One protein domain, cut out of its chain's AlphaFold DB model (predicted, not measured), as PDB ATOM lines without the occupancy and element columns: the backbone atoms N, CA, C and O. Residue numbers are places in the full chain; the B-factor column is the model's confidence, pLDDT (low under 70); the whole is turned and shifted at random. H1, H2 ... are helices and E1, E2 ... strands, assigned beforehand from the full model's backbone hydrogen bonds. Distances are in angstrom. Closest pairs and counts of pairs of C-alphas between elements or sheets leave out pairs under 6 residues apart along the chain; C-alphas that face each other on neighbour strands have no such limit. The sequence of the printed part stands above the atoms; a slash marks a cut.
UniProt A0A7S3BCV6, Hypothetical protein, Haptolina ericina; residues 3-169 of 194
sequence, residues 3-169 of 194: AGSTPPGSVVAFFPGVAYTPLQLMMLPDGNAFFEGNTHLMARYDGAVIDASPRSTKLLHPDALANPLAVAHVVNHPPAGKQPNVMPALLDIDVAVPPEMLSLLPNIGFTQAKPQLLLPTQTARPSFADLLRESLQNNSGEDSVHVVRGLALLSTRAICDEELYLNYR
ATOM      1  N   ALA A   3      -7.768 -10.780  17.848       95.62
ATOM      2  CA  ALA A   3      -8.840  -9.843  17.520       95.62
ATOM      3  C   ALA A   3      -8.798  -8.661  18.498       95.62
ATOM      4  O   ALA A   3      -8.761  -8.865  19.713       95.62
ATOM      5  N   GLY A   4      -8.793  -7.437  17.977       95.81
ATOM      6  CA  GLY A   4      -8.541  -6.216  18.737       95.81
ATOM      7  C   GLY A   4      -7.081  -5.780  18.660       95.81
ATOM      8  O   GLY A   4      -6.389  -6.076  17.690       95.81
ATOM      9  N   SER A   5      -6.602  -5.064  19.679       97.25
ATOM     10  CA  SER A   5      -5.257  -4.484  19.681       97.25
ATOM     11  C   SER A   5      -4.531  -4.679  21.003       97.25
ATOM     12  O   SER A   5      -5.148  -4.596  22.064       97.25
ATOM     13  N   THR A   6      -3.211  -4.835  20.950       97.06
ATOM     14  CA  THR A   6      -2.366  -4.944  22.141       97.06
ATOM     15  C   THR A   6      -1.069  -4.144  21.981       97.06
ATOM     16  O   THR A   6      -0.480  -4.165  20.895       97.06
ATOM     17  N   PRO A   7      -0.585  -3.443  23.027       98.31
ATOM     18  CA  PRO A   7       0.732  -2.810  23.000       98.31
ATOM     19  C   PRO A   7       1.855  -3.859  23.117       98.31
ATOM     20  O   PRO A   7       1.576  -5.010  23.474       98.31
ATOM     21  N   PRO A   8       3.123  -3.492  22.846       98.38
ATOM     22  CA  PRO A   8       4.274  -4.355  23.121       98.38
ATOM     23  C   PRO A   8       4.337  -4.784  24.598       98.38
ATOM     24  O   PRO A   8       3.970  -4.015  25.483       98.38
ATOM     25  N   GLY A   9       4.833  -5.992  24.863       97.88
ATOM     26  CA  GLY A   9       5.025  -6.541  26.212       97.88
ATOM     27  C   GLY A   9       3.770  -7.137  26.856       97.88
ATOM     28  O   GLY A   9       3.806  -7.508  28.025       97.88
ATOM     29  N   SER A  10       2.667  -7.248  26.118       97.94
ATOM     30  CA  SER A  10       1.401  -7.761  26.650       97.94
ATOM     31  C   SER A  10       1.325  -9.276  26.547       97.94
ATOM     32  O   SER A  10       1.715  -9.841  25.527       97.94
ATOM     33  N   VAL A  11       0.756  -9.927  27.562       97.50
ATOM     34  CA  VAL A  11       0.431 -11.358  27.504       97.50
ATOM     35  C   VAL A  11      -0.739 -11.570  26.549       97.50
ATOM     36  O   VAL A  11      -1.815 -11.019  26.759       97.50
ATOM     37  N   VAL A  12      -0.531 -12.388  25.518       97.62
ATOM     38  CA  VAL A  12      -1.553 -12.678  24.494       97.62
ATOM     39  C   VAL A  12      -1.990 -14.140  24.463       97.62
ATOM     40  O   VAL A  12      -3.038 -14.442  23.904       97.62
ATOM     41  N   ALA A  13      -1.206 -15.050  25.046       97.25
ATOM     42  CA  ALA A  13      -1.562 -16.461  25.168       97.25
ATOM     43  C   ALA A  13      -0.710 -17.170  26.235       97.25
ATOM     44  O   ALA A  13       0.390 -16.722  26.557       97.25
ATOM     45  N   PHE A  14      -1.186 -18.315  26.713       96.81
ATOM     46  CA  PHE A  14      -0.484 -19.270  27.566       96.81
ATOM     47  C   PHE A  14      -0.366 -20.619  26.856       96.81
ATOM     48  O   PHE A  14      -1.271 -21.023  26.121       96.81
ATOM     49  N   PHE A  15       0.745 -21.322  27.074       95.94
ATOM     50  CA  PHE A  15       0.897 -22.713  26.653       95.94
ATOM     51  C   PHE A  15       0.128 -23.619  27.604       95.94
ATOM     52  O   PHE A  15       0.504 -23.694  28.777       95.94
ATOM     53  N   PRO A  16      -0.916 -24.316  27.126       96.69
ATOM     54  CA  PRO A  16      -1.594 -25.270  27.965       96.69
ATOM     55  C   PRO A  16      -0.835 -26.590  28.047       96.69
ATOM     56  O   PRO A  16      -0.015 -26.907  27.188       96.69
ATOM     57  N   GLY A  17      -1.175 -27.396  29.045       95.62
ATOM     58  CA  GLY A  17      -0.830 -28.816  29.073       95.62
ATOM     59  C   GLY A  17       0.007 -29.219  30.276       95.62
ATOM     60  O   GLY A  17      -0.141 -28.669  31.365       95.62
ATOM     61  N   VAL A  18       0.857 -30.224  30.099       95.25
ATOM     62  CA  VAL A  18       1.628 -30.806  31.206       95.25
ATOM     63  C   VAL A  18       3.062 -30.302  31.161       95.25
ATOM     64  O   VAL A  18       3.742 -30.439  30.146       95.25
ATOM     65  N   ALA A  19       3.524 -29.737  32.271       94.31
ATOM     66  CA  ALA A  19       4.892 -29.284  32.457       94.31
ATOM     67  C   ALA A  19       5.753 -30.367  33.125       94.31
ATOM     68  O   ALA A  19       5.389 -30.920  34.167       94.31
ATOM     69  N   TYR A  20       6.919 -30.619  32.541       92.31
ATOM     70  CA  TYR A  20       7.910 -31.591  32.981       92.31
ATOM     71  C   TYR A  20       9.189 -30.855  33.372       92.31
ATOM     72  O   TYR A  20       9.740 -30.088  32.581       92.31
ATOM     73  N   THR A  21       9.681 -31.091  34.584       90.31
ATOM     74  CA  THR A  21      10.988 -30.587  35.024       90.31
ATOM     75  C   THR A  21      12.128 -31.407  34.410       90.31
ATOM     76  O   THR A  21      11.907 -32.556  34.021       90.31
ATOM     77  N   PRO A  22      13.373 -30.888  34.373       89.44
ATOM     78  CA  PRO A  22      14.524 -31.651  33.884       89.44
ATOM     79  C   PRO A  22      14.678 -33.030  34.539       89.44
ATOM     80  O   PRO A  22      14.951 -34.009  33.851       89.44
ATOM     81  N   LEU A  23      14.440 -33.126  35.853       85.00
ATOM     82  CA  LEU A  23      14.487 -34.398  36.576       85.00
ATOM     83  C   LEU A  23      13.397 -35.363  36.092       85.00
ATOM     84  O   LEU A  23      13.678 -36.526  35.837       85.00
ATOM     85  N   GLN A  24      12.166 -34.880  35.904       85.94
ATOM     86  CA  GLN A  24      11.063 -35.711  35.414       85.94
ATOM     87  C   GLN A  24      11.306 -36.208  33.986       85.94
ATOM     88  O   GLN A  24      10.978 -37.351  33.685       85.94
ATOM     89  N   LEU A  25      11.924 -35.389  33.127       87.19
ATOM     90  CA  LEU A  25      12.303 -35.786  31.767       87.19
ATOM     91  C   LEU A  25      13.300 -36.954  31.761       87.19
ATOM     92  O   LEU A  25      13.153 -37.875  30.962       87.19
ATOM     93  N   MET A  26      14.272 -36.957  32.681       83.25
ATOM     94  CA  MET A  26      15.235 -38.061  32.836       83.25
ATOM     95  C   MET A  26      14.585 -39.376  33.286       83.25
ATOM     96  O   MET A  26      15.192 -40.435  33.153       83.25
ATOM     97  N   MET A  27      13.370 -39.311  33.829       81.25
ATOM     98  CA  MET A  27      12.644 -40.450  34.391       81.25
ATOM     99  C   MET A  27      11.541 -40.977  33.463       81.25
ATOM    100  O   MET A  27      10.789 -41.869  33.856       81.25
ATOM    101  N   LEU A  28      11.387 -40.409  32.261       84.25
ATOM    102  CA  LEU A  28      10.430 -40.910  31.278       84.25
ATOM    103  C   LEU A  28      10.914 -42.252  30.692       84.25
ATOM    104  O   LEU A  28      12.114 -42.385  30.451       84.25
ATOM    105  N   PRO A  29      10.011 -43.216  30.409       74.19
ATOM    106  CA  PRO A  29      10.362 -44.571  29.961       74.19
ATOM    107  C   PRO A  29      11.246 -44.696  28.711       74.19
ATOM    108  O   PRO A  29      11.841 -45.745  28.527       74.19
ATOM    109  N   ASP A  30      11.413 -43.643  27.911       81.25
ATOM    110  CA  ASP A  30      12.333 -43.604  26.760       81.25
ATOM    111  C   ASP A  30      13.110 -42.272  26.706       81.25
ATOM    112  O   ASP A  30      13.529 -41.784  25.652       81.25
ATOM    113  N   GLY A  31      13.251 -41.617  27.865       82.06
ATOM    114  CA  GLY A  31      13.798 -40.269  27.976       82.06
ATOM    115  C   GLY A  31      13.102 -39.294  27.023       82.06
ATOM    116  O   GLY A  31      11.876 -39.209  26.973       82.06
ATOM    117  N   ASN A  32      13.891 -38.572  26.222       80.19
ATOM    118  CA  ASN A  32      13.367 -37.596  25.264       80.19
ATOM    119  C   ASN A  32      12.587 -38.229  24.099       80.19
ATOM    120  O   ASN A  32      11.776 -37.533  23.492       80.19
ATOM    121  N   ALA A  33      12.795 -39.512  23.779       85.94
ATOM    122  CA  ALA A  33      12.061 -40.178  22.697       85.94
ATOM    123  C   ALA A  33      10.567 -40.356  23.028       85.94
ATOM    124  O   ALA A  33       9.743 -40.468  22.128       85.94
ATOM    125  N   PHE A  34      10.186 -40.230  24.305       87.06
ATOM    126  CA  PHE A  34       8.787 -40.145  24.746       87.06
ATOM    127  C   PHE A  34       7.969 -39.054  24.025       87.06
ATOM    128  O   PHE A  34       6.737 -39.093  23.991       87.06
ATOM    129  N   PHE A  35       8.660 -38.058  23.478       90.62
ATOM    130  CA  PHE A  35       8.109 -36.887  22.814       90.62
ATOM    131  C   PHE A  35       8.252 -36.919  21.289       90.62
ATOM    132  O   PHE A  35       7.927 -35.936  20.621       90.62
ATOM    133  N   GLU A  36       8.756 -38.013  20.723       88.56
ATOM    134  CA  GLU A  36       8.980 -38.119  19.287       88.56
ATOM    135  C   GLU A  36       7.674 -37.927  18.498       88.56
ATOM    136  O   GLU A  36       6.607 -38.415  18.869       88.56
ATOM    137  N   GLY A  37       7.741 -37.130  17.428       87.69
ATOM    138  CA  GLY A  37       6.579 -36.772  16.607       87.69
ATOM    139  C   GLY A  37       5.615 -35.754  17.233       87.69
ATOM    140  O   GLY A  37       4.679 -35.319  16.563       87.69
ATOM    141  N   ASN A  38       5.824 -35.326  18.480       92.00
ATOM    142  CA  ASN A  38       4.959 -34.337  19.111       92.00
ATOM    143  C   ASN A  38       5.324 -32.910  18.668       92.00
ATOM    144  O   ASN A  38       6.337 -32.340  19.067       92.00
ATOM    145  N   THR A  39       4.448 -32.314  17.864       90.88
ATOM    146  CA  THR A  39       4.595 -30.954  17.328       90.88
ATOM    147  C   THR A  39       4.116 -29.849  18.275       90.88
ATOM    148  O   THR A  39       4.244 -28.675  17.944       90.88
ATOM    149  N   HIS A  40       3.584 -30.201  19.449       94.69
ATOM    150  CA  HIS A  40       2.993 -29.272  20.421       94.69
ATOM    151  C   HIS A  40       3.855 -29.135  21.684       94.69
ATOM    152  O   HIS A  40       3.343 -28.917  22.785       94.69
ATOM    153  N   LEU A  41       5.170 -29.302  21.538       94.06
ATOM    154  CA  LEU A  41       6.124 -29.188  22.632       94.06
ATOM    155  C   LEU A  41       6.796 -27.833  22.646       94.06
ATOM    156  O   LEU A  41       7.255 -27.338  21.619       94.06
ATOM    157  N   MET A  42       6.943 -27.294  23.850       94.31
ATOM    158  CA  MET A  42       7.705 -26.080  24.071       94.31
ATOM    159  C   MET A  42       8.744 -26.292  25.163       94.31
ATOM    160  O   MET A  42       8.415 -26.597  26.309       94.31
ATOM    161  N   ALA A  43      10.012 -26.102  24.806       91.88
ATOM    162  CA  ALA A  43      11.113 -26.104  25.759       91.88
ATOM    163  C   ALA A  43      11.285 -24.714  26.384       91.88
ATOM    164  O   ALA A  43      11.353 -23.699  25.681       91.88
ATOM    165  N   ARG A  44      11.411 -24.682  27.707       92.12
ATOM    166  CA  ARG A  44      11.770 -23.505  28.497       92.12
ATOM    167  C   ARG A  44      13.293 -23.369  28.606       92.12
ATOM    168  O   ARG A  44      14.040 -24.332  28.436       92.12
ATOM    169  N   TYR A  45      13.765 -22.163  28.920       87.75
ATOM    170  CA  TYR A  45      15.200 -21.889  29.084       87.75
ATOM    171  C   TYR A  45      15.821 -22.557  30.318       87.75
ATOM    172  O   TYR A  45      17.024 -22.799  30.331       87.75
ATOM    173  N   ASP A  46      15.014 -22.900  31.321       89.19
ATOM    174  CA  ASP A  46      15.431 -23.658  32.509       89.19
ATOM    175  C   ASP A  46      15.465 -25.182  32.277       89.19
ATOM    176  O   ASP A  46      15.694 -25.955  33.206       89.19
ATOM    177  N   GLY A  47      15.242 -25.628  31.037       89.31
ATOM    178  CA  GLY A  47      15.259 -27.037  30.652       89.31
ATOM    179  C   GLY A  47      13.956 -27.787  30.927       89.31
ATOM    180  O   GLY A  47      13.881 -28.969  30.599       89.31
ATOM    181  N   ALA A  48      12.936 -27.137  31.496       92.19
ATOM    182  CA  ALA A  48      11.603 -27.721  31.567       92.19
ATOM    183  C   ALA A  48      10.952 -27.783  30.174       92.19
ATOM    184  O   ALA A  48      11.285 -27.013  29.270       92.19
ATOM    185  N   VAL A  49       9.993 -28.688  30.004       94.00
ATOM    186  CA  VAL A  49       9.228 -28.853  28.759       94.00
ATOM    187  C   VAL A  49       7.741 -28.811  29.076       94.00
ATOM    188  O   VAL A  49       7.309 -29.392  30.066       94.00
ATOM    189  N   ILE A  50       6.958 -28.136  28.237       95.81
ATOM    190  CA  ILE A  50       5.494 -28.140  28.297       95.81
ATOM    191  C   ILE A  50       4.964 -28.917  27.091       95.81
ATOM    192  O   ILE A  50       5.301 -28.595  25.951       95.81
ATOM    193  N   ASP A  51       4.152 -29.938  27.356       96.12
ATOM    194  CA  ASP A  51       3.464 -30.759  26.360       96.12
ATOM    195  C   ASP A  51       2.006 -30.319  26.227       96.12
ATOM    196  O   ASP A  51       1.177 -30.617  27.090       96.12
ATOM    197  N   ALA A  52       1.700 -29.647  25.119       96.69
ATOM    198  CA  ALA A  52       0.358 -29.203  24.764       96.69
ATOM    199  C   ALA A  52      -0.351 -30.161  23.785       96.69
ATOM    200  O   ALA A  52      -1.335 -29.786  23.147       96.69
ATOM    201  N   SER A  53       0.133 -31.398  23.629       95.38
ATOM    202  CA  SER A  53      -0.498 -32.391  22.751       95.38
ATOM    203  C   SER A  53      -1.913 -32.760  23.216       95.38
ATOM    204  O   SER A  53      -2.245 -32.609  24.397       95.38
ATOM    205  N   PRO A  54      -2.750 -33.348  22.337       93.44
ATOM    206  CA  PRO A  54      -4.060 -33.868  22.725       93.44
ATOM    207  C   PRO A  54      -4.025 -34.885  23.874       93.44
ATOM    208  O   PRO A  54      -5.011 -35.029  24.587       93.44
ATOM    209  N   ARG A  55      -2.916 -35.614  24.068       91.94
ATOM    210  CA  ARG A  55      -2.760 -36.531  25.209       91.94
ATOM    211  C   ARG A  55      -2.665 -35.760  26.526       91.94
ATOM    212  O   ARG A  55      -3.294 -36.155  27.499       91.94
ATOM    213  N   SER A  56      -1.902 -34.673  26.538       93.88
ATOM    214  CA  SER A  56      -1.621 -33.890  27.744       93.88
ATOM    215  C   SER A  56      -2.724 -32.880  28.064       93.88
ATOM    216  O   SER A  56      -3.117 -32.748  29.218       93.88
ATOM    217  N   THR A  57      -3.302 -32.222  27.058       93.88
ATOM    218  CA  THR A  57      -4.405 -31.259  27.257       93.88
ATOM    219  C   THR A  57      -5.683 -31.912  27.784       93.88
ATOM    220  O   THR A  57      -6.398 -31.288  28.560       93.88
ATOM    221  N   LYS A  58      -5.939 -33.193  27.471       93.00
ATOM    222  CA  LYS A  58      -7.060 -33.973  28.038       93.00
ATOM    223  C   LYS A  58      -6.997 -34.167  29.556       93.00
ATOM    224  O   LYS A  58      -7.991 -34.577  30.145       93.00
ATOM    225  N   LEU A  59      -5.840 -33.929  30.174       92.00
ATOM    226  CA  LEU A  59      -5.655 -34.045  31.623       92.00
ATOM    227  C   LEU A  59      -5.942 -32.736  32.361       92.00
ATOM    228  O   LEU A  59      -5.982 -32.729  33.589       92.00
ATOM    229  N   LEU A  60      -6.122 -31.636  31.628       91.94
ATOM    230  CA  LEU A  60      -6.508 -30.357  32.202       91.94
ATOM    231  C   LEU A  60      -7.989 -30.353  32.575       91.94
ATOM    232  O   LEU A  60      -8.808 -31.065  31.988       91.94
ATOM    233  N   HIS A  61      -8.338 -29.501  33.534       92.75
ATOM    234  CA  HIS A  61      -9.732 -29.250  33.863       92.75
ATOM    235  C   HIS A  61     -10.451 -28.555  32.686       92.75
ATOM    236  O   HIS A  61      -9.836 -27.721  32.014       92.75
ATOM    237  N   PRO A  62     -11.746 -28.831  32.434       91.94
ATOM    238  CA  PRO A  62     -12.504 -28.163  31.373       91.94
ATOM    239  C   PRO A  62     -12.465 -26.631  31.434       91.94
ATOM    240  O   PRO A  62     -12.369 -25.989  30.393       91.94
ATOM    241  N   ASP A  63     -12.470 -26.044  32.633       92.94
ATOM    242  CA  ASP A  63     -12.402 -24.583  32.802       92.94
ATOM    243  C   ASP A  63     -11.079 -23.988  32.290       92.94
ATOM    244  O   ASP A  63     -11.080 -22.928  31.666       92.94
ATOM    245  N   ALA A  64      -9.955 -24.690  32.476       91.75
ATOM    246  CA  ALA A  64      -8.671 -24.290  31.903       91.75
ATOM    247  C   ALA A  64      -8.704 -24.309  30.369       91.75
ATOM    248  O   ALA A  64      -8.132 -23.432  29.726       91.75
ATOM    249  N   LEU A  65      -9.396 -25.287  29.776       88.38
ATOM    250  CA  LEU A  65      -9.563 -25.392  28.322       88.38
ATOM    251  C   LEU A  65     -10.553 -24.360  27.765       88.38
ATOM    252  O   LEU A  65     -10.453 -23.987  26.598       88.38
ATOM    253  N   ALA A  66     -11.487 -23.882  28.588       92.69
ATOM    254  CA  ALA A  66     -12.396 -22.796  28.240       92.69
ATOM    255  C   ALA A  66     -11.711 -21.416  28.258       92.69
ATOM    256  O   ALA A  66     -12.276 -20.446  27.750       92.69
ATOM    257  N   ASN A  67     -10.499 -21.313  28.817       92.19
ATOM    258  CA  ASN A  67      -9.731 -20.075  28.825       92.19
ATOM    259  C   ASN A  67      -9.319 -19.687  27.388       92.19
ATOM    260  O   ASN A  67      -8.500 -20.381  26.778       92.19
ATOM    261  N   PRO A  68      -9.787 -18.543  26.853       92.12
ATOM    262  CA  PRO A  68      -9.477 -18.128  25.484       92.12
ATOM    263  C   PRO A  68      -7.989 -17.822  25.261       92.12
ATOM    264  O   PRO A  68      -7.540 -17.764  24.118       92.12
ATOM    265  N   LEU A  69      -7.211 -17.633  26.332       93.75
ATOM    266  CA  LEU A  69      -5.771 -17.414  26.259       93.75
ATOM    267  C   LEU A  69      -4.969 -18.723  26.274       93.75
ATOM    268  O   LEU A  69      -3.787 -18.689  25.949       93.75
ATOM    269  N   ALA A  70      -5.558 -19.881  26.590       95.62
ATOM    270  CA  ALA A  70      -4.871 -21.180  26.649       95.62
ATOM    271  C   ALA A  70      -4.624 -21.796  25.251       95.62
ATOM    272  O   ALA A  70      -4.890 -22.967  24.990       95.62
ATOM    273  N   VAL A  71      -4.113 -20.988  24.320       95.94
ATOM    274  CA  VAL A  71      -4.052 -21.285  22.879       95.94
ATOM    275  C   VAL A  71      -2.661 -21.067  22.281       95.94
ATOM    276  O   VAL A  71      -2.496 -21.076  21.067       95.94
ATOM    277  N   ALA A  72      -1.616 -20.894  23.095       96.94
ATOM    278  CA  ALA A  72      -0.281 -20.622  22.550       96.94
ATOM    279  C   ALA A  72       0.267 -21.772  21.682       96.94
ATOM    280  O   ALA A  72       1.033 -21.532  20.756       96.94
ATOM    281  N   HIS A  73      -0.174 -23.008  21.935       96.00
ATOM    282  CA  HIS A  73       0.207 -24.200  21.172       96.00
ATOM    283  C   HIS A  73      -0.303 -24.225  19.723       96.00
ATOM    284  O   HIS A  73       0.166 -25.053  18.947       96.00
ATOM    285  N   VAL A  74      -1.236 -23.337  19.349       95.94
ATOM    286  CA  VAL A  74      -1.707 -23.185  17.959       95.94
ATOM    287  C   VAL A  74      -1.088 -21.979  17.244       95.94
ATOM    288  O   VAL A  74      -1.437 -21.690  16.101       95.94
ATOM    289  N   VAL A  75      -0.198 -21.234  17.908       97.69
ATOM    290  CA  VAL A  75       0.487 -20.082  17.309       97.69
ATOM    291  C   VAL A  75       1.586 -20.581  16.385       97.69
ATOM    292  O   VAL A  75       2.540 -21.198  16.842       97.69
ATOM    293  N   ASN A  76       1.458 -20.269  15.098       97.12
ATOM    294  CA  ASN A  76       2.333 -20.783  14.055       97.12
ATOM    295  C   ASN A  76       3.727 -20.152  14.058       97.12
ATOM    296  O   ASN A  76       3.950 -19.036  14.534       97.12
ATOM    297  N   HIS A  77       4.654 -20.843  13.402       97.38
ATOM    298  CA  HIS A  77       5.872 -20.229  12.901       97.38
ATOM    299  C   HIS A  77       5.551 -19.198  11.806       97.38
ATOM    300  O   HIS A  77       4.645 -19.452  11.006       97.38
ATOM    301  N   PRO A  78       6.256 -18.051  11.720       97.81
ATOM    302  CA  PRO A  78       6.074 -17.146  10.593       97.81
ATOM    303  C   PRO A  78       6.417 -17.835   9.260       97.81
ATOM    304  O   PRO A  78       7.411 -18.558   9.177       97.81
ATOM    305  N   PRO A  79       5.644 -17.597   8.187       96.25
ATOM    306  CA  PRO A  79       6.041 -18.006   6.845       96.25
ATOM    307  C   PRO A  79       7.279 -17.225   6.377       96.25
ATOM    308  O   PRO A  79       7.618 -16.173   6.926       96.25
ATOM    309  N   ALA A  80       7.926 -17.715   5.316       95.19
ATOM    310  CA  ALA A  80       9.098 -17.073   4.727       95.19
ATOM    311  C   ALA A  80       8.870 -15.569   4.476       95.19
ATOM    312  O   ALA A  80       7.879 -15.161   3.871       95.19
ATOM    313  N   GLY A  81       9.801 -14.741   4.956       93.31
ATOM    314  CA  GLY A  81       9.748 -13.284   4.815       93.31
ATOM    315  C   GLY A  81       8.874 -12.549   5.841       93.31
ATOM    316  O   GLY A  81       8.926 -11.321   5.882       93.31
ATOM    317  N   LYS A  82       8.114 -13.248   6.698       95.62
ATOM    318  CA  LYS A  82       7.439 -12.628   7.848       95.62
ATOM    319  C   LYS A  82       8.296 -12.720   9.108       95.62
ATOM    320  O   LYS A  82       9.059 -13.661   9.299       95.62
ATOM    321  N   GLN A  83       8.138 -11.732   9.983       96.81
ATOM    322  CA  GLN A  83       8.782 -11.704  11.295       96.81
ATOM    323  C   GLN A  83       7.825 -12.215  12.379       96.81
ATOM    324  O   GLN A  83       6.615 -11.984  12.272       96.81
ATOM    325  N   PRO A  84       8.334 -12.873  13.435       98.06
ATOM    326  CA  PRO A  84       7.532 -13.182  14.606       98.06
ATOM    327  C   PRO A  84       7.083 -11.882  15.286       98.06
ATOM    328  O   PRO A  84       7.829 -10.903  15.356       98.06
ATOM    329  N   ASN A  85       5.863 -11.874  15.805       98.50
ATOM    330  CA  ASN A  85       5.293 -10.741  16.542       98.50
ATOM    331  C   ASN A  85       5.018 -11.086  18.015       98.50
ATOM    332  O   ASN A  85       4.567 -10.229  18.775       98.50
ATOM    333  N   VAL A  86       5.351 -12.311  18.434       98.56
ATOM    334  CA  VAL A  86       5.330 -12.744  19.831       98.56
ATOM    335  C   VAL A  86       6.620 -13.462  20.222       98.56
ATOM    336  O   VAL A  86       7.306 -14.051  19.385       98.56
ATOM    337  N   MET A  87       6.943 -13.431  21.513       96.75
ATOM    338  CA  MET A  87       8.077 -14.145  22.101       96.75
ATOM    339  C   MET A  87       7.659 -14.911  23.360       96.75
ATOM    340  O   MET A  87       6.748 -14.472  24.066       96.75
ATOM    341  N   PRO A  88       8.311 -16.043  23.670       96.06
ATOM    342  CA  PRO A  88       8.020 -16.791  24.879       96.06
ATOM    343  C   PRO A  88       8.588 -16.091  26.116       96.06
ATOM    344  O   PRO A  88       9.745 -15.670  26.128       96.06
ATOM    345  N   ALA A  89       7.797 -16.041  27.182       95.94
ATOM    346  CA  ALA A  89       8.213 -15.616  28.508       95.94
ATOM    347  C   ALA A  89       7.926 -16.727  29.518       95.94
ATOM    348  O   ALA A  89       6.839 -17.314  29.536       95.94
ATOM    349  N   LEU A  90       8.919 -17.021  30.359       94.62
ATOM    350  CA  LEU A  90       8.748 -17.975  31.445       94.62
ATOM    351  C   LEU A  90       7.774 -17.388  32.462       94.62
ATOM    352  O   LEU A  90       7.961 -16.261  32.919       94.62
ATOM    353  N   LEU A  91       6.752 -18.162  32.805       91.19
ATOM    354  CA  LEU A  91       5.799 -17.813  33.843       91.19
ATOM    355  C   LEU A  91       5.804 -18.935  34.863       91.19
ATOM    356  O   LEU A  91       5.481 -20.069  34.528       91.19
ATOM    357  N   ASP A  92       6.169 -18.626  36.091       90.81
ATOM    358  CA  ASP A  92       6.077 -19.568  37.194       90.81
ATOM    359  C   ASP A  92       4.868 -19.168  38.032       90.81
ATOM    360  O   ASP A  92       4.750 -18.019  38.455       90.81
ATOM    361  N   ILE A  93       3.928 -20.097  38.183       86.00
ATOM    362  CA  ILE A  93       2.662 -19.845  38.862       86.00
ATOM    363  C   ILE A  93       2.765 -20.418  40.261       86.00
ATOM    364  O   ILE A  93       2.847 -21.638  40.412       86.00
ATOM    365  N   ASP A  94       2.745 -19.537  41.256       83.75
ATOM    366  CA  ASP A  94       2.577 -19.948  42.639       83.75
ATOM    367  C   ASP A  94       1.139 -20.450  42.845       83.75
ATOM    368  O   ASP A  94       0.169 -19.714  42.659       83.75
ATOM    369  N   VAL A  95       1.004 -21.729  43.173       80.38
ATOM    370  CA  VAL A  95      -0.256 -22.422  43.426       80.38
ATOM    371  C   VAL A  95      -0.642 -22.400  44.905       80.38
ATOM    372  O   VAL A  95      -1.521 -23.155  45.315       80.38
ATOM    373  N   ALA A  96      -0.052 -21.507  45.707       82.50
ATOM    374  CA  ALA A  96      -0.578 -21.076  47.003       82.50
ATOM    375  C   ALA A  96      -1.860 -20.221  46.850       82.50
ATOM    376  O   ALA A  96      -2.002 -19.143  47.426       82.50
ATOM    377  N   VAL A  97      -2.801 -20.711  46.046       78.00
ATOM    378  CA  VAL A  97      -4.113 -20.115  45.779       78.00
ATOM    379  C   VAL A  97      -5.210 -21.078  46.241       78.00
ATOM    380  O   VAL A  97      -4.942 -22.272  46.410       78.00
ATOM    381  N   PRO A  98      -6.446 -20.599  46.454       85.00
ATOM    382  CA  PRO A  98      -7.566 -21.470  46.783       85.00
ATOM    383  C   PRO A  98      -7.723 -22.625  45.770       85.00
ATOM    384  O   PRO A  98      -7.547 -22.397  44.567       85.00
ATOM    385  N   PRO A  99      -8.050 -23.857  46.211       81.00
ATOM    386  CA  PRO A  99      -8.129 -25.030  45.336       81.00
ATOM    387  C   PRO A  99      -9.034 -24.853  44.112       81.00
ATOM    388  O   PRO A  99      -8.737 -25.376  43.040       81.00
ATOM    389  N   GLU A 100     -10.112 -24.082  44.243       84.19
ATOM    390  CA  GLU A 100     -11.041 -23.752  43.164       84.19
ATOM    391  C   GLU A 100     -10.407 -22.929  42.034       84.19
ATOM    392  O   GLU A 100     -10.892 -22.969  40.910       84.19
ATOM    393  N   MET A 101      -9.311 -22.212  42.295       86.62
ATOM    394  CA  MET A 101      -8.588 -21.460  41.266       86.62
ATOM    395  C   MET A 101      -7.608 -22.340  40.488       86.62
ATOM    396  O   MET A 101      -7.225 -21.995  39.371       86.62
ATOM    397  N   LEU A 102      -7.215 -23.493  41.042       86.19
ATOM    398  CA  LEU A 102      -6.281 -24.410  40.386       86.19
ATOM    399  C   LEU A 102      -6.863 -25.000  39.097       86.19
ATOM    400  O   LEU A 102      -6.114 -25.315  38.174       86.19
ATOM    401  N   SER A 103      -8.192 -25.106  39.005       89.75
ATOM    402  CA  SER A 103      -8.887 -25.567  37.799       89.75
ATOM    403  C   SER A 103      -8.782 -24.590  36.623       89.75
ATOM    404  O   SER A 103      -9.030 -24.987  35.485       89.75
ATOM    405  N   LEU A 104      -8.407 -23.332  36.881       90.62
ATOM    406  CA  LEU A 104      -8.276 -22.274  35.877       90.62
ATOM    407  C   LEU A 104      -6.871 -22.208  35.269       90.62
ATOM    408  O   LEU A 104      -6.647 -21.469  34.305       90.62
ATOM    409  N   LEU A 105      -5.910 -22.944  35.836       91.75
ATOM    410  CA  LEU A 105      -4.527 -22.910  35.382       91.75
ATOM    411  C   LEU A 105      -4.415 -23.508  33.979       91.75
ATOM    412  O   LEU A 105      -4.852 -24.640  33.763       91.75
ATOM    413  N   PRO A 106      -3.785 -22.802  33.023       93.00
ATOM    414  CA  PRO A 106      -3.687 -23.291  31.651       93.00
ATOM    415  C   PRO A 106      -2.836 -24.564  31.568       93.00
ATOM    416  O   PRO A 106      -2.990 -25.353  30.641       93.00
ATOM    417  N   ASN A 107      -1.950 -24.790  32.535       93.44
ATOM    418  CA  ASN A 107      -1.080 -25.948  32.582       93.44
ATOM    419  C   ASN A 107      -0.949 -26.495  34.009       93.44
ATOM    420  O   ASN A 107      -1.182 -25.788  34.986       93.44
ATOM    421  N   ILE A 108      -0.552 -27.761  34.108       91.31
ATOM    422  CA  ILE A 108      -0.345 -28.489  35.366       91.31
ATOM    423  C   ILE A 108       1.044 -29.127  35.388       91.31
ATOM    424  O   ILE A 108       1.664 -29.334  34.345       91.31
ATOM    425  N   GLY A 109       1.549 -29.467  36.571       88.81
ATOM    426  CA  GLY A 109       2.790 -30.234  36.699       88.81
ATOM    427  C   GLY A 109       2.596 -31.723  36.388       88.81
ATOM    428  O   GLY A 109       1.530 -32.286  36.632       88.81
ATOM    429  N   PHE A 110       3.646 -32.406  35.927       83.69
ATOM    430  CA  PHE A 110       3.621 -33.849  35.640       83.69
ATOM    431  C   PHE A 110       3.103 -34.715  36.801       83.69
ATOM    432  O   PHE A 110       2.333 -35.646  36.579       83.69
ATOM    433  N   THR A 111       3.469 -34.400  38.046       78.19
ATOM    434  CA  THR A 111       2.972 -35.128  39.228       78.19
ATOM    435  C   THR A 111       1.461 -34.946  39.415       78.19
ATOM    436  O   THR A 111       0.766 -35.904  39.749       78.19
ATOM    437  N   GLN A 112       0.935 -33.746  39.141       75.69
ATOM    438  CA  GLN A 112      -0.504 -33.447  39.202       75.69
ATOM    439  C   GLN A 112      -1.273 -34.147  38.075       75.69
ATOM    440  O   GLN A 112      -2.402 -34.585  38.276       75.69
ATOM    441  N   ALA A 113      -0.637 -34.333  36.917       68.12
ATOM    442  CA  ALA A 113      -1.204 -35.007  35.752       68.12
ATOM    443  C   ALA A 113      -1.407 -36.528  35.930       68.12
ATOM    444  O   ALA A 113      -1.740 -37.204  34.960       68.12
ATOM    445  N   LYS A 114      -1.209 -37.070  37.146       74.25
ATOM    446  CA  LYS A 114      -1.261 -38.504  37.483       74.25
ATOM    447  C   LYS A 114      -0.458 -39.324  36.469       74.25
ATOM    448  O   LYS A 114      -1.036 -39.877  35.537       74.25
ATOM    449  N   PRO A 115       0.872 -39.437  36.636       61.72
ATOM    450  CA  PRO A 115       1.773 -40.022  35.644       61.72
ATOM    451  C   PRO A 115       1.337 -41.362  35.031       61.72
ATOM    452  O   PRO A 115       1.697 -41.647  33.896       61.72
ATOM    453  N   GLN A 116       0.554 -42.179  35.739       65.00
ATOM    454  CA  GLN A 116      -0.001 -43.435  35.218       65.00
ATOM    455  C   GLN A 116      -0.936 -43.241  34.008       65.00
ATOM    456  O   GLN A 116      -1.101 -44.163  33.222       65.00
ATOM    457  N   LEU A 117      -1.543 -42.061  33.846       64.75
ATOM    458  CA  LEU A 117      -2.387 -41.711  32.696       64.75
ATOM    459  C   LEU A 117      -1.570 -41.272  31.472       64.75
ATOM    460  O   LEU A 117      -2.074 -41.290  30.351       64.75
ATOM    461  N   LEU A 118      -0.321 -40.857  31.687       63.22
ATOM    462  CA  LEU A 118       0.591 -40.383  30.643       63.22
ATOM    463  C   LEU A 118       1.538 -41.475  30.148       63.22
ATOM    464  O   LEU A 118       1.978 -41.439  28.996       63.22
ATOM    465  N   LEU A 119       1.875 -42.413  31.030       68.12
ATOM    466  CA  LEU A 119       2.831 -43.479  30.784       68.12
ATOM    467  C   LEU A 119       2.106 -44.770  30.366       68.12
ATOM    468  O   LEU A 119       1.061 -45.085  30.932       68.12
ATOM    469  N   PRO A 120       2.652 -45.546  29.415       59.19
ATOM    470  CA  PRO A 120       2.127 -46.874  29.125       59.19
ATOM    471  C   PRO A 120       2.224 -47.776  30.366       59.19
ATOM    472  O   PRO A 120       3.201 -47.713  31.114       59.19
ATOM    473  N   THR A 121       1.226 -48.640  30.582       52.00
ATOM    474  CA  THR A 121       1.263 -49.693  31.612       52.00
ATOM    475  C   THR A 121       2.466 -50.603  31.373       52.00
ATOM    476  O   THR A 121       2.472 -51.380  30.420       52.00
ATOM    477  N   GLN A 122       3.493 -50.506  32.219       55.84
ATOM    478  CA  GLN A 122       4.656 -51.385  32.134       55.84
ATOM    479  C   GLN A 122       4.296 -52.791  32.646       55.84
ATOM    480  O   GLN A 122       3.852 -52.955  33.778       55.84
ATOM    481  N   THR A 123       4.521 -53.817  31.820       44.84
ATOM    482  CA  THR A 123       4.457 -55.248  32.193       44.84
ATOM    483  C   THR A 123       5.852 -55.869  32.371       44.84
ATOM    484  O   THR A 123       5.994 -57.090  32.350       44.84
ATOM    485  N   ALA A 124       6.902 -55.051  32.504       53.44
ATOM    486  CA  ALA A 124       8.296 -55.489  32.587       53.44
ATOM    487  C   ALA A 124       8.925 -55.157  33.951       53.44
ATOM    488  O   ALA A 124       8.401 -54.344  34.707       53.44
ATOM    489  N   ARG A 125      10.040 -55.831  34.280       51.25
ATOM    490  CA  ARG A 125      10.790 -55.625  35.532       51.25
ATOM    491  C   ARG A 125      11.222 -54.155  35.672       51.25
ATOM    492  O   ARG A 125      11.686 -53.600  34.678       51.25
ATOM    493  N   PRO A 126      11.146 -53.569  36.881       59.53
ATOM    494  CA  PRO A 126      11.450 -52.159  37.094       59.53
ATOM    495  C   PRO A 126      12.917 -51.856  36.765       59.53
ATOM    496  O   PRO A 126      13.835 -52.536  37.234       59.53
ATOM    497  N   SER A 127      13.128 -50.839  35.936       67.00
ATOM    498  CA  SER A 127      14.437 -50.277  35.608       67.00
ATOM    499  C   SER A 127      14.991 -49.431  36.765       67.00
ATOM    500  O   SER A 127      14.284 -49.083  37.709       67.00
ATOM    501  N   PHE A 128      16.269 -49.038  36.693       64.12
ATOM    502  CA  PHE A 128      16.862 -48.104  37.663       64.12
ATOM    503  C   PHE A 128      16.105 -46.765  37.730       64.12
ATOM    504  O   PHE A 128      15.971 -46.184  38.807       64.12
ATOM    505  N   ALA A 129      15.569 -46.299  36.598       63.75
ATOM    506  CA  ALA A 129      14.724 -45.111  36.549       63.75
ATOM    507  C   ALA A 129      13.399 -45.331  37.295       63.75
ATOM    508  O   ALA A 129      12.965 -44.438  38.020       63.75
ATOM    509  N   ASP A 130      12.800 -46.522  37.184       65.25
ATOM    510  CA  ASP A 130      11.576 -46.876  37.914       65.25
ATOM    511  C   ASP A 130      11.824 -46.929  39.427       65.25
ATOM    512  O   ASP A 130      11.044 -46.372  40.194       65.25
ATOM    513  N   LEU A 131      12.958 -47.485  39.864       67.38
ATOM    514  CA  LEU A 131      13.341 -47.526  41.282       67.38
ATOM    515  C   LEU A 131      13.635 -46.130  41.857       67.38
ATOM    516  O   LEU A 131      13.201 -45.803  42.963       67.38
ATOM    517  N   LEU A 132      14.349 -45.276  41.112       66.38
ATOM    518  CA  LEU A 132      14.579 -43.883  41.510       66.38
ATOM    519  C   LEU A 132      13.255 -43.109  41.588       66.38
ATOM    520  O   LEU A 132      13.052 -42.296  42.489       66.38
ATOM    521  N   ARG A 133      12.335 -43.388  40.662       65.56
ATOM    522  CA  ARG A 133      11.004 -42.787  40.609       65.56
ATOM    523  C   ARG A 133      10.118 -43.203  41.768       65.56
ATOM    524  O   ARG A 133       9.498 -42.328  42.365       65.56
ATOM    525  N   GLU A 134      10.095 -44.484  42.113       64.56
ATOM    526  CA  GLU A 134       9.421 -44.973  43.316       64.56
ATOM    527  C   GLU A 134      10.024 -44.347  44.577       64.56
ATOM    528  O   GLU A 134       9.285 -43.888  45.439       64.56
ATOM    529  N   SER A 135      11.352 -44.223  44.664       62.22
ATOM    530  CA  SER A 135      12.022 -43.566  45.796       62.22
ATOM    531  C   SER A 135      11.644 -42.086  45.942       62.22
ATOM    532  O   SER A 135      11.380 -41.625  47.050       62.22
ATOM    533  N   LEU A 136      11.557 -41.335  44.838       60.94
ATOM    534  CA  LEU A 136      11.123 -39.931  44.855       60.94
ATOM    535  C   LEU A 136       9.628 -39.781  45.161       60.94
ATOM    536  O   LEU A 136       9.245 -38.848  45.857       60.94
ATOM    537  N   GLN A 137       8.783 -40.698  44.679       62.03
ATOM    538  CA  GLN A 137       7.362 -40.724  45.039       62.03
ATOM    539  C   GLN A 137       7.170 -41.076  46.518       62.03
ATOM    540  O   GLN A 137       6.378 -40.431  47.199       62.03
ATOM    541  N   ASN A 138       7.945 -42.019  47.049       55.72
ATOM    542  CA  ASN A 138       7.889 -42.406  48.459       55.72
ATOM    543  C   ASN A 138       8.489 -41.337  49.392       55.72
ATOM    544  O   ASN A 138       8.052 -41.222  50.531       55.72
ATOM    545  N   ASN A 139       9.439 -40.528  48.907       48.72
ATOM    546  CA  ASN A 139       9.985 -39.365  49.620       48.72
ATOM    547  C   ASN A 139       9.192 -38.070  49.392       48.72
ATOM    548  O   ASN A 139       9.544 -37.048  49.966       48.72
ATOM    549  N   SER A 140       8.113 -38.086  48.601       49.28
ATOM    550  CA  SER A 140       7.255 -36.910  48.376       49.28
ATOM    551  C   SER A 140       6.314 -36.601  49.551       49.28
ATOM    552  O   SER A 140       5.215 -36.078  49.370       49.28
ATOM    553  N   GLY A 141       6.753 -36.909  50.774       41.69
ATOM    554  CA  GLY A 141       6.210 -36.279  51.963       41.69
ATOM    555  C   GLY A 141       6.515 -34.782  51.906       41.69
ATOM    556  O   GLY A 141       7.670 -34.384  51.948       41.69
ATOM    557  N   GLU A 142       5.463 -33.977  51.783       43.16
ATOM    558  CA  GLU A 142       5.424 -32.557  52.158       43.16
ATOM    559  C   GLU A 142       6.320 -31.526  51.452       43.16
ATOM    560  O   GLU A 142       6.196 -30.352  51.782       43.16
ATOM    561  N   ASP A 143       7.092 -31.851  50.414       42.91
ATOM    562  CA  ASP A 143       7.592 -30.801  49.507       42.91
ATOM    563  C   ASP A 143       6.527 -30.499  48.445       42.91
ATOM    564  O   ASP A 143       6.575 -30.929  47.286       42.91
ATOM    565  N   SER A 144       5.502 -29.767  48.881       49.62
ATOM    566  CA  SER A 144       4.534 -29.109  48.016       49.62
ATOM    567  C   SER A 144       5.292 -28.215  47.043       49.62
ATOM    568  O   SER A 144       5.676 -27.090  47.356       49.62
ATOM    569  N   VAL A 145       5.515 -28.709  45.823       55.62
ATOM    570  CA  VAL A 145       5.932 -27.853  44.716       55.62
ATOM    571  C   VAL A 145       4.779 -26.883  44.470       55.62
ATOM    572  O   VAL A 145       3.870 -27.149  43.688       55.62
ATOM    573  N   HIS A 146       4.825 -25.752  45.172       70.88
ATOM    574  CA  HIS A 146       3.887 -24.649  45.047       70.88
ATOM    575  C   HIS A 146       4.063 -23.923  43.717       70.88
ATOM    576  O   HIS A 146       3.417 -22.920  43.502       70.88
ATOM    577  N   VAL A 147       4.917 -24.391  42.805       84.50
ATOM    578  CA  VAL A 147       5.187 -23.692  41.552       84.50
ATOM    579  C   VAL A 147       4.898 -24.582  40.357       84.50
ATOM    580  O   VAL A 147       5.585 -25.573  40.105       84.50
ATOM    581  N   VAL A 148       3.923 -24.177  39.555       87.56
ATOM    582  CA  VAL A 148       3.684 -24.757  38.238       87.56
ATOM    583  C   VAL A 148       4.476 -23.963  37.195       87.56
ATOM    584  O   VAL A 148       4.317 -22.751  37.053       87.56
ATOM    585  N   ARG A 149       5.351 -24.651  36.449       92.00
ATOM    586  CA  ARG A 149       6.158 -24.057  35.368       92.00
ATOM    587  C   ARG A 149       5.283 -23.843  34.130       92.00
ATOM    588  O   ARG A 149       5.011 -24.792  33.406       92.00
ATOM    589  N   GLY A 150       4.829 -22.620  33.888       94.00
ATOM    590  CA  GLY A 150       4.029 -22.217  32.725       94.00
ATOM    591  C   GLY A 150       4.828 -21.464  31.659       94.00
ATOM    592  O   GLY A 150       6.025 -21.218  31.787       94.00
ATOM    593  N   LEU A 151       4.197 -21.091  30.553       96.31
ATOM    594  CA  LEU A 151       4.833 -20.235  29.550       96.31
ATOM    595  C   LEU A 151       3.775 -19.350  28.914       96.31
ATOM    596  O   LEU A 151       2.726 -19.835  28.495       96.31
ATOM    597  N   ALA A 152       4.067 -18.058  28.847       97.12
ATOM    598  CA  ALA A 152       3.224 -17.073  28.194       97.12
ATOM    599  C   ALA A 152       3.870 -16.605  26.888       97.12
ATOM    600  O   ALA A 152       5.091 -16.640  26.733       97.12
ATOM    601  N   LEU A 153       3.051 -16.141  25.953       98.06
ATOM    602  CA  LEU A 153       3.497 -15.398  24.784       98.06
ATOM    603  C   LEU A 153       3.274 -13.912  25.029       98.06
ATOM    604  O   LEU A 153       2.163 -13.495  25.359       98.06
ATOM    605  N   LEU A 154       4.341 -13.135  24.856       98.31
ATOM    606  CA  LEU A 154       4.316 -11.682  24.933       98.31
ATOM    607  C   LEU A 154       4.375 -11.082  23.534       98.31
ATOM    608  O   LEU A 154       5.191 -11.516  22.722       98.31
ATOM    609  N   SER A 155       3.570 -10.059  23.264       98.50
ATOM    610  CA  SER A 155       3.698  -9.254  22.047       98.50
ATOM    611  C   SER A 155       5.060  -8.543  22.003       98.50
ATOM    612  O   SER A 155       5.498  -7.942  22.983       98.50
ATOM    613  N   THR A 156       5.755  -8.584  20.865       98.19
ATOM    614  CA  THR A 156       7.058  -7.899  20.691       98.19
ATOM    615  C   THR A 156       6.918  -6.491  20.121       98.19
ATOM    616  O   THR A 156       7.837  -5.679  20.203       98.19
ATOM    617  N   ARG A 157       5.749  -6.184  19.562       98.12
ATOM    618  CA  ARG A 157       5.356  -4.875  19.038       98.12
ATOM    619  C   ARG A 157       3.865  -4.651  19.276       98.12
ATOM    620  O   ARG A 157       3.182  -5.534  19.787       98.12
ATOM    621  N   ALA A 158       3.352  -3.493  18.872       98.19
ATOM    622  CA  ALA A 158       1.911  -3.317  18.758       98.19
ATOM    623  C   ALA A 158       1.347  -4.288  17.701       98.19
ATOM    624  O   ALA A 158       1.925  -4.439  16.617       98.19
ATOM    625  N   ILE A 159       0.240  -4.953  18.026       98.19
ATOM    626  CA  ILE A 159      -0.471  -5.888  17.143       98.19
ATOM    627  C   ILE A 159      -1.934  -5.459  17.118       98.19
ATOM    628  O   ILE A 159      -2.487  -5.154  18.174       98.19
ATOM    629  N   CYS A 160      -2.545  -5.426  15.937       98.06
ATOM    630  CA  CYS A 160      -3.966  -5.150  15.760       98.06
ATOM    631  C   CYS A 160      -4.515  -6.089  14.692       98.06
ATOM    632  O   CYS A 160      -3.965  -6.093  13.594       98.06
ATOM    633  N   ASP A 161      -5.552  -6.860  15.019       97.75
ATOM    634  CA  ASP A 161      -6.265  -7.740  14.083       97.75
ATOM    635  C   ASP A 161      -5.323  -8.521  13.149       97.75
ATOM    636  O   ASP A 161      -5.384  -8.424  11.922       97.75
ATOM    637  N   GLU A 162      -4.401  -9.282  13.746       97.19
ATOM    638  CA  GLU A 162      -3.319  -9.960  13.028       97.19
ATOM    639  C   GLU A 162      -3.114 -11.397  13.526       97.19
ATOM    640  O   GLU A 162      -3.361 -11.745  14.687       97.19
ATOM    641  N   GLU A 163      -2.611 -12.264  12.646       98.00
ATOM    642  CA  GLU A 163      -2.109 -13.570  13.054       98.00
ATOM    643  C   GLU A 163      -0.885 -13.416  13.968       98.00
ATOM    644  O   GLU A 163      -0.019 -12.573  13.741       98.00
ATOM    645  N   LEU A 164      -0.819 -14.239  15.015       98.31
ATOM    646  CA  LEU A 164       0.339 -14.296  15.895       98.31
ATOM    647  C   LEU A 164       1.349 -15.283  15.314       98.31
ATOM    648  O   LEU A 164       0.964 -16.376  14.899       98.31
ATOM    649  N   TYR A 165       2.625 -14.917  15.337       98.50
ATOM    650  CA  TYR A 165       3.719 -15.749  14.858       98.50
ATOM    651  C   TYR A 165       4.822 -15.863  15.905       98.50
ATOM    652  O   TYR A 165       5.394 -14.860  16.342       98.50
ATOM    653  N   LEU A 166       5.149 -17.104  16.257       97.62
ATOM    654  CA  LEU A 166       6.191 -17.479  17.203       97.62
ATOM    655  C   LEU A 166       7.396 -18.046  16.449       97.62
ATOM    656  O   LEU A 166       7.281 -18.983  15.664       97.62
ATOM    657  N   ASN A 167       8.598 -17.546  16.724       96.31
ATOM    658  CA  ASN A 167       9.796 -18.191  16.195       96.31
ATOM    659  C   ASN A 167      10.071 -19.511  16.946       96.31
ATOM    660  O   ASN A 167      10.530 -19.495  18.087       96.31
ATOM    661  N   TYR A 168       9.806 -20.648  16.293       94.56
ATOM    662  CA  TYR A 168      10.006 -21.989  16.850       94.56
ATOM    663  C   TYR A 168      11.481 -22.322  17.085       94.56
ATOM    664  O   TYR A 168      11.784 -23.087  18.000       94.56
ATOM    665  N   ARG A 169      12.400 -21.729  16.304       92.00
ATOM    666  CA  ARG A 169      13.856 -21.936  16.409       92.00
ATOM    667  C   ARG A 169      14.233 -23.418  16.446       92.00
ATOM    668  O   ARG A 169      14.888 -23.879  17.391       92.00
TER     669      ARG A 169
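AT A GLANCE: This is residues 3 to 169 of the 194 residues of the protein "Hypothetical protein" of Haptolina ericina (UniProt A0A7S3BCV6). Two small sheets lie partly face to face with their strands crossed, one of four short strands, E4, E5, E3 and E7, the other of E2 and the two long strands E8 and E6. Beyond one end of this core is the little strand pair E1 and E9; toward the other end lies helix H6, reached from E7 by a long loop, and residues 138 to 143, of which 138 belongs to H6 and the others to its short link to E8, stick out. The 167 printed residues run E1 E2 E3 H1 H2 E4 E5 H3 H4 E6 H5 E7 H6 E8 E9, six named helices and nine named strands, of mixed class, with 77 residues in named elements, under half. The whole is compact, with a radius of gyration of the C-alphas of 17.3 A and spans of 55 by 39 by 26 A.

HOW THE PARTS SIT: The largest sheet, mixed, runs E4, residues 41 to 43, E5, 49 to 51, E3, 17 to 20, and E7, 107 to 109. E4 and E5 form a hairpin, N 42 to O 50 being 3.0 A; E5 is antiparallel to E3, N 20 to O 49 2.8 A; E3 is parallel to E7, N 19 to O 108 2.8 A. With H1, residues 22 to 26, and H2, 31 to 35, E3 and E4 make a split strand-helix-strand unit, two strands running the same way with E5 between them, its crossover right-handed. H1 and H2 only just touch, only at the corner, with 3 pairs of C-alphas within 8 A, the closest those of Leu 25 and Gly 31, 6.1 A. H3, residues 54 to 57, is on this sheet at a height of 5.1 A, over none of its strands; H4, 62 to 66, only grazes it. The antiparallel sheet E2, residues 11 to 14, E8, 147 to 155, and E6, 86 to 94, makes a sandwich, two sheets face to face, with the first, its strands at 70 degrees to the others. N 12 to O 153 is 2.9 A and N 150 to O 91 2.7 A. The closest C-alphas of E7 and E8 are those of Gly 109 and Val 148, 5.8 A. E1, residues 3 to 6, is antiparallel to E9, 159 to 162, N 6 to O 159 2.9 A. H5, residues 99 to 102, is on neither of the larger sheets, nor is H6, 128 to 138, which is close to H1 but not clearly touching, C-alphas 26 and 129 being 8.0 A apart. Every O i to N i+4 pair is within hydrogen-bond range in H1, H4 and H6; H2 has 0 of 1 but 2 of 2 O i to N i+3 pairs, and H3 and H5 are too short.

IN THESE COORDINATES: E1 begins at C-alpha 3 (-8.840, -9.843, 17.520) and E9 ends at C-alpha 162 (-3.319, -9.960, 13.028). E6 is 24.1 A long, E8 24.3 A and H6 15.2 A.

THE WHOLE: The farthest C-alphas, of Arg 125 and Cys 160, are 56.2 A apart. The printed part has no cut; the long links are H4 to E6 and E7 to H6. Residues 113 and 115 to 145 are under pLDDT 70.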